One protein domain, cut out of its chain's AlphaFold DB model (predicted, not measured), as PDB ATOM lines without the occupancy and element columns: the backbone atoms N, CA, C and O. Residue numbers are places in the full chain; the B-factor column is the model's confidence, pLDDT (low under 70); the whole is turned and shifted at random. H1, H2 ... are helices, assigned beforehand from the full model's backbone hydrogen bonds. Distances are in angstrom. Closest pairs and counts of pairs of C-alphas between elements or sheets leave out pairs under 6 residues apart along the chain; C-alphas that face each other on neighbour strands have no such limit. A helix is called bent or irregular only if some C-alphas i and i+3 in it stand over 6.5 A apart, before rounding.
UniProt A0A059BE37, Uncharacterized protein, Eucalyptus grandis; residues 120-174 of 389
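AT A GLANCE: This is residues 120 to 174 of the 389 residues of an uncharacterized protein of Eucalyptus grandis (UniProt A0A059BE37). Two helices, a long H1 and a shorter H2, make an open, flat V with a blunt corner: the chain runs out along H1, turns through residues 150 to 153 and folds back along H2, with empty space between the two arms. The printed part has 55 residues with two named helices, H1 then H2, and no named strand; its class is all helix. It is only just loose, close to extended, with a radius of gyration of the C-alphas of 15.0 A, and its C-alphas span 45 by 30 by 6 A.

IN THESE COORDINATES: H1 is residues 120 to 149, 42.2 A from first to last C-alpha, from C-alpha 120 at (20.117, -26.210, 8.580) to C-alpha 149 at (-19.693, -38.688, 2.370). It is neither bent nor irregular, but only just: C-alphas 141 and 144 are 6.0 A apart. H2 is residues 154 to 174, 29.6 A from first to last C-alpha, and ends with C-alpha 174 at (4.983, -16.997, -14.320).

HOW THE PARTS SIT: H1 and H2 are apart, with no C-alpha of the one within 8 A of the other. Four residues, 150 to 153, form a tight link between them. Residues 120 to 142 of H1 stand free, and so do residues 144 to 151, of which 144 to 149 belong to H1, and residues 158 to 174 of H2. In H2 every O i to N i+4 pair is within hydrogen-bond range; in H1 it is 25 of 26.

THE WHOLE: The two C-alphas farthest apart, those of Gly 120 and Lys 151, are 45.3 A apart. The first and last printed C-alphas, of Gly 120 and Leu 174, are 29.0 A apart. The printed part has no cut. Its mean pLDDT is 77.8, and residues 144 to 152 are under 70.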
ATOM      1  N   GLY A 120      21.386 -26.932   8.483       78.25
ATOM      2  CA  GLY A 120      20.117 -26.210   8.580       78.25
ATOM      3  C   GLY A 120      19.464 -25.951   7.218       78.25
ATOM      4  O   GLY A 120      18.243 -26.043   7.126       78.25
ATOM      5  N   LEU A 121      20.247 -25.777   6.144       80.38
ATOM      6  CA  LEU A 121      19.727 -25.809   4.768       80.38
ATOM      7  C   LEU A 121      19.163 -27.190   4.421       80.38
ATOM      8  O   LEU A 121      18.069 -27.287   3.870       80.38
ATOM      9  N   TRP A 122      19.873 -28.262   4.787       86.25
ATOM     10  CA  TRP A 122      19.390 -29.633   4.606       86.25
ATOM     11  C   TRP A 122      18.108 -29.885   5.401       86.25
ATOM     12  O   TRP A 122      17.154 -30.424   4.853       86.25
ATOM     13  N   VAL A 123      18.032 -29.458   6.662       86.12
ATOM     14  CA  VAL A 123      16.823 -29.590   7.490       86.12
ATOM     15  C   VAL A 123      15.674 -28.762   6.924       86.12
ATOM     16  O   VAL A 123      14.545 -29.240   6.915       86.12
ATOM     17  N   HIS A 124      15.939 -27.566   6.399       75.62
ATOM     18  CA  HIS A 124      14.919 -26.746   5.751       75.62
ATOM     19  C   HIS A 124      14.428 -27.376   4.441       75.62
ATOM     20  O   HIS A 124      13.223 -27.459   4.211       75.62
ATOM     21  N   ALA A 125      15.331 -27.905   3.612       81.00
ATOM     22  CA  ALA A 125      14.986 -28.615   2.381       81.00
ATOM     23  C   ALA A 125      14.197 -29.904   2.666       81.00
ATOM     24  O   ALA A 125      13.175 -30.171   2.028       81.00
ATOM     25  N   LEU A 126      14.617 -30.678   3.670       81.25
ATOM     26  CA  LEU A 126      13.903 -31.865   4.142       81.25
ATOM     27  C   LEU A 126      12.558 -31.498   4.774       81.25
ATOM     28  O   LEU A 126      11.577 -32.200   4.554       81.25
ATOM     29  N   GLY A 127      12.483 -30.386   5.504       81.19
ATOM     30  CA  GLY A 127      11.256 -29.853   6.088       81.19
ATOM     31  C   GLY A 127      10.259 -29.425   5.016       81.19
ATOM     32  O   GLY A 127       9.100 -29.826   5.065       81.19
ATOM     33  N   CYS A 128      10.715 -28.705   3.990       81.06
ATOM     34  CA  CYS A 128       9.902 -28.339   2.832       81.06
ATOM     35  C   CYS A 128       9.401 -29.590   2.088       81.06
ATOM     36  O   CYS A 128       8.206 -29.726   1.827       81.06
ATOM     37  N   SER A 129      10.283 -30.568   1.861       82.81
ATOM     38  CA  SER A 129       9.926 -31.859   1.255       82.81
ATOM     39  C   SER A 129       8.892 -32.624   2.092       82.81
ATOM     40  O   SER A 129       7.941 -33.195   1.553       82.81
ATOM     41  N   LEU A 130       9.033 -32.606   3.420       78.31
ATOM     42  CA  LEU A 130       8.106 -33.241   4.353       78.31
ATOM     43  C   LEU A 130       6.751 -32.535   4.365       78.31
ATOM     44  O   LEU A 130       5.727 -33.213   4.353       78.31
ATOM     45  N   LEU A 131       6.716 -31.202   4.336       75.12
ATOM     46  CA  LEU A 131       5.474 -30.427   4.286       75.12
ATOM     47  C   LEU A 131       4.709 -30.664   2.985       75.12
ATOM     48  O   LEU A 131       3.502 -30.899   3.024       75.12
ATOM     49  N   VAL A 132       5.400 -30.683   1.843       83.88
ATOM     50  CA  VAL A 132       4.794 -31.017   0.543       83.88
ATOM     51  C   VAL A 132       4.265 -32.455   0.544       83.88
ATOM     52  O   VAL A 132       3.156 -32.716   0.066       83.88
ATOM     53  N   SER A 133       5.013 -33.387   1.138       80.88
ATOM     54  CA  SER A 133       4.587 -34.780   1.308       80.88
ATOM     55  C   SER A 133       3.348 -34.897   2.207       80.88
ATOM     56  O   SER A 133       2.374 -35.560   1.848       80.88
ATOM     57  N   MET A 134       3.324 -34.182   3.334       72.00
ATOM     58  CA  MET A 134       2.202 -34.163   4.274       72.00
ATOM     59  C   MET A 134       0.953 -33.524   3.656       72.00
ATOM     60  O   MET A 134      -0.137 -34.075   3.785       72.00
ATOM     61  N   ALA A 135       1.097 -32.419   2.921       77.81
ATOM     62  CA  ALA A 135       0.003 -31.795   2.178       77.81
ATOM     63  C   ALA A 135      -0.576 -32.746   1.116       77.81
ATOM     64  O   ALA A 135      -1.797 -32.878   0.987       77.81
ATOM     65  N   SER A 136       0.293 -33.473   0.409       80.31
ATOM     66  CA  SER A 136      -0.110 -34.494  -0.564       80.31
ATOM     67  C   SER A 136      -0.856 -35.655   0.102       80.31
ATOM     68  O   SER A 136      -1.874 -36.108  -0.417       80.31
ATOM     69  N   LEU A 137      -0.404 -36.104   1.277       77.50
ATOM     70  CA  LEU A 137      -1.065 -37.147   2.064       77.50
ATOM     71  C   LEU A 137      -2.442 -36.699   2.566       77.50
ATOM     72  O   LEU A 137      -3.409 -37.446   2.449       77.50
ATOM     73  N   ILE A 138      -2.554 -35.472   3.076       76.12
ATOM     74  CA  ILE A 138      -3.829 -34.888   3.511       76.12
ATOM     75  C   ILE A 138      -4.806 -34.828   2.331       76.12
ATOM     76  O   ILE A 138      -5.950 -35.256   2.464       76.12
ATOM     77  N   CYS A 139      -4.352 -34.395   1.153       76.06
ATOM     78  CA  CYS A 139      -5.166 -34.380  -0.064       76.06
ATOM     79  C   CYS A 139      -5.632 -35.794  -0.476       76.06
ATOM     80  O   CYS A 139      -6.807 -35.998  -0.791       76.06
ATOM     81  N   LEU A 140      -4.746 -36.794  -0.382       78.12
ATOM     82  CA  LEU A 140      -5.063 -38.202  -0.652       78.12
ATOM     83  C   LEU A 140      -6.009 -38.831   0.374       78.12
ATOM     84  O   LEU A 140      -6.722 -39.760   0.021       78.12
ATOM     85  N   ILE A 141      -6.034 -38.356   1.620       75.44
ATOM     86  CA  ILE A 141      -6.989 -38.809   2.643       75.44
ATOM     87  C   ILE A 141      -8.342 -38.111   2.458       75.44
ATOM     88  O   ILE A 141      -9.391 -38.728   2.647       75.44
ATOM     89  N   ILE A 142      -8.343 -36.840   2.051       73.19
ATOM     90  CA  ILE A 142      -9.568 -36.068   1.811       73.19
ATOM     91  C   ILE A 142     -10.316 -36.593   0.581       73.19
ATOM     92  O   ILE A 142     -11.535 -36.705   0.653       73.19
ATOM     93  N   LEU A 143      -9.634 -36.978  -0.510       70.12
ATOM     94  CA  LEU A 143     -10.296 -37.498  -1.722       70.12
ATOM     95  C   LEU A 143     -11.281 -38.649  -1.398       70.12
ATOM     96  O   LEU A 143     -12.474 -38.492  -1.660       70.12
ATOM     97  N   PRO A 144     -10.856 -39.770  -0.776       66.69
ATOM     98  CA  PRO A 144     -11.735 -40.877  -0.396       66.69
ATOM     99  C   PRO A 144     -12.817 -40.467   0.602       66.69
ATOM    100  O   PRO A 144     -13.951 -40.922   0.489       66.69
ATOM    101  N   VAL A 145     -12.508 -39.583   1.557       66.94
ATOM    102  CA  VAL A 145     -13.493 -39.091   2.537       66.94
ATOM    103  C   VAL A 145     -14.603 -38.289   1.847       66.94
ATOM    104  O   VAL A 145     -15.776 -38.461   2.185       66.94
ATOM    105  N   MET A 146     -14.260 -37.498   0.830       66.06
ATOM    106  CA  MET A 146     -15.220 -36.785  -0.017       66.06
ATOM    107  C   MET A 146     -16.060 -37.748  -0.866       66.06
ATOM    108  O   MET A 146     -17.256 -37.516  -1.019       66.06
ATOM    109  N   PHE A 147     -15.483 -38.852  -1.359       65.31
ATOM    110  CA  PHE A 147     -16.224 -39.896  -2.084       65.31
ATOM    111  C   PHE A 147     -17.162 -40.715  -1.178       65.31
ATOM    112  O   PHE A 147     -18.218 -41.160  -1.629       65.31
ATOM    113  N   VAL A 148     -16.804 -40.907   0.097       64.75
ATOM    114  CA  VAL A 148     -17.594 -41.679   1.076       64.75
ATOM    115  C   VAL A 148     -18.767 -40.868   1.647       64.75
ATOM    116  O   VAL A 148     -19.812 -41.447   1.942       64.75
ATOM    117  N   GLN A 149     -18.639 -39.545   1.794       59.28
ATOM    118  CA  GLN A 149     -19.693 -38.688   2.370       59.28
ATOM    119  C   GLN A 149     -20.792 -38.273   1.374       59.28
ATOM    120  O   GLN A 149     -21.853 -37.802   1.784       59.28
ATOM    121  N   GLY A 150     -20.597 -38.510   0.079       56.94
ATOM    122  CA  GLY A 150     -21.606 -38.327  -0.961       56.94
ATOM    123  C   GLY A 150     -20.983 -38.509  -2.338       56.94
ATOM    124  O   GLY A 150     -19.783 -38.336  -2.492       56.94
ATOM    125  N   LYS A 151     -21.779 -38.854  -3.357       63.12
ATOM    126  CA  LYS A 151     -21.306 -38.891  -4.752       63.12
ATOM    127  C   LYS A 151     -20.804 -37.487  -5.112       63.12
ATOM    128  O   LYS A 151     -21.653 -36.600  -5.243       63.12
ATOM    129  N   PRO A 152     -19.490 -37.240  -5.261       66.75
ATOM    130  CA  PRO A 152     -19.040 -35.920  -5.653       66.75
ATOM    131  C   PRO A 152     -19.589 -35.655  -7.045       66.75
ATOM    132  O   PRO A 152     -19.576 -36.526  -7.922       66.75
ATOM    133  N   SER A 153     -20.153 -34.466  -7.231       70.12
ATOM    134  CA  SER A 153     -20.647 -34.094  -8.543       70.12
ATOM    135  C   SER A 153     -19.459 -34.084  -9.503       70.12
ATOM    136  O   SER A 153     -18.375 -33.600  -9.170       70.12
ATOM    137  N   LYS A 154     -19.664 -34.636 -10.703       75.50
ATOM    138  CA  LYS A 154     -18.654 -34.678 -11.769       75.50
ATOM    139  C   LYS A 154     -17.985 -33.308 -11.974       75.50
ATOM    140  O   LYS A 154     -16.778 -33.230 -12.142       75.50
ATOM    141  N   ALA A 155     -18.761 -32.235 -11.812       79.31
ATOM    142  CA  ALA A 155     -18.295 -30.858 -11.882       79.31
ATOM    143  C   ALA A 155     -17.212 -30.492 -10.849       79.31
ATOM    144  O   ALA A 155     -16.298 -29.752 -11.193       79.31
ATOM    145  N   ILE A 156     -17.279 -30.979  -9.606       78.62
ATOM    146  CA  ILE A 156     -16.283 -30.648  -8.569       78.62
ATOM    147  C   ILE A 156     -14.965 -31.371  -8.845       78.62
ATOM    148  O   ILE A 156     -13.903 -30.774  -8.701       78.62
ATOM    149  N   VAL A 157     -15.028 -32.632  -9.279       82.69
ATOM    150  CA  VAL A 157     -13.832 -33.409  -9.642       82.69
ATOM    151  C   VAL A 157     -13.163 -32.807 -10.876       82.69
ATOM    152  O   VAL A 157     -11.955 -32.584 -10.861       82.69
ATOM    153  N   ASP A 158     -13.951 -32.457 -11.896       82.94
ATOM    154  CA  ASP A 158     -13.448 -31.790 -13.099       82.94
ATOM    155  C   ASP A 158     -12.860 -30.408 -12.758       82.94
ATOM    156  O   ASP A 158     -11.781 -30.061 -13.232       82.94
ATOM    157  N   SER A 159     -13.505 -29.641 -11.870       81.56
ATOM    158  CA  SER A 159     -12.993 -28.337 -11.419       81.56
ATOM    159  C   SER A 159     -11.702 -28.467 -10.613       81.56
ATOM    160  O   SER A 159     -10.798 -27.660 -10.794       81.56
ATOM    161  N   LEU A 160     -11.582 -29.480  -9.750       82.25
ATOM    162  CA  LEU A 160     -10.367 -29.737  -8.973       82.25
ATOM    163  C   LEU A 160      -9.207 -30.176  -9.875       82.25
ATOM    164  O   LEU A 160      -8.077 -29.730  -9.687       82.25
ATOM    165  N   ALA A 161      -9.488 -31.007 -10.881       85.00
ATOM    166  CA  ALA A 161      -8.504 -31.414 -11.878       85.00
ATOM    167  C   ALA A 161      -8.030 -30.222 -12.724       85.00
ATOM    168  O   ALA A 161      -6.827 -30.040 -12.903       85.00
ATOM    169  N   LEU A 162      -8.957 -29.376 -13.190       88.31
ATOM    170  CA  LEU A 162      -8.635 -28.146 -13.921       88.31
ATOM    171  C   LEU A 162      -7.880 -27.140 -13.050       88.31
ATOM    172  O   LEU A 162      -6.959 -26.492 -13.535       88.31
ATOM    173  N   PHE A 163      -8.231 -27.029 -11.769       85.06
ATOM    174  CA  PHE A 163      -7.530 -26.172 -10.819       85.06
ATOM    175  C   PHE A 163      -6.093 -26.644 -10.590       85.06
ATOM    176  O   PHE A 163      -5.170 -25.841 -10.680       85.06
ATOM    177  N   GLY A 164      -5.883 -27.944 -10.361       85.62
ATOM    178  CA  GLY A 164      -4.543 -28.518 -10.222       85.62
ATOM    179  C   GLY A 164      -3.703 -28.331 -11.487       85.62
ATOM    180  O   GLY A 164      -2.564 -27.874 -11.408       85.62
ATOM    181  N   ALA A 165      -4.288 -28.595 -12.659       86.19
ATOM    182  CA  ALA A 165      -3.634 -28.349 -13.942       86.19
ATOM    183  C   ALA A 165      -3.300 -26.859 -14.140       86.19
ATOM    184  O   ALA A 165      -2.202 -26.531 -14.577       86.19
ATOM    185  N   GLY A 166      -4.216 -25.958 -13.778       85.62
ATOM    186  CA  GLY A 166      -4.027 -24.511 -13.858       85.62
ATOM    187  C   GLY A 166      -2.956 -23.988 -12.904       85.62
ATOM    188  O   GLY A 166      -2.178 -23.127 -13.296       85.62
ATOM    189  N   ALA A 167      -2.861 -24.532 -11.688       83.69
ATOM    190  CA  ALA A 167      -1.817 -24.174 -10.729       83.69
ATOM    191  C   ALA A 167      -0.424 -24.595 -11.224       83.69
ATOM    192  O   ALA A 167       0.501 -23.787 -11.195       83.69
ATOM    193  N   MET A 168      -0.288 -25.819 -11.753       86.25
ATOM    194  CA  MET A 168       0.968 -26.294 -12.351       86.25
ATOM    195  C   MET A 168       1.358 -25.479 -13.590       86.25
ATOM    196  O   MET A 168       2.528 -25.162 -13.785       86.25
ATOM    197  N   LEU A 169       0.377 -25.116 -14.421       85.19
ATOM    198  CA  LEU A 169       0.600 -24.308 -15.617       85.19
ATOM    199  C   LEU A 169       0.961 -22.855 -15.270       85.19
ATOM    200  O   LEU A 169       1.835 -22.270 -15.901       85.19
ATOM    201  N   GLY A 170       0.304 -22.279 -14.262       84.81
ATOM    202  CA  GLY A 170       0.563 -20.925 -13.777       84.81
ATOM    203  C   GLY A 170       1.964 -20.770 -13.192       84.81
ATOM    204  O   GLY A 170       2.647 -19.806 -13.528       84.81
ATOM    205  N   ASP A 171       2.418 -21.740 -12.390       85.19
ATOM    206  CA  ASP A 171       3.792 -21.771 -11.867       85.19
ATOM    207  C   ASP A 171       4.823 -21.856 -13.002       85.19
ATOM    208  O   ASP A 171       5.785 -21.082 -13.044       85.19
ATOM    209  N   ALA A 172       4.563 -22.716 -13.993       82.56
ATOM    210  CA  ALA A 172       5.417 -22.843 -15.166       82.56
ATOM    211  C   ALA A 172       5.540 -21.519 -15.942       82.56
ATOM    212  O   ALA A 172       6.650 -21.069 -16.216       82.56
ATOM    213  N   PHE A 173       4.426 -20.851 -16.265       79.00
ATOM    214  CA  PHE A 173       4.462 -19.624 -17.073       79.00
ATOM    215  C   PHE A 173       4.975 -18.387 -16.339       79.00
ATOM    216  O   PHE A 173       5.612 -17.549 -16.971       79.00
ATOM    217  N   LEU A 174       4.673 -18.232 -15.049       77.94
ATOM    218  CA  LEU A 174       4.983 -16.997 -14.320       77.94
ATOM    219  C   LEU A 174       6.338 -17.035 -13.624       77.94
ATOM    220  O   LEU A 174       6.972 -15.993 -13.493       77.94
TER     221      LEU A 174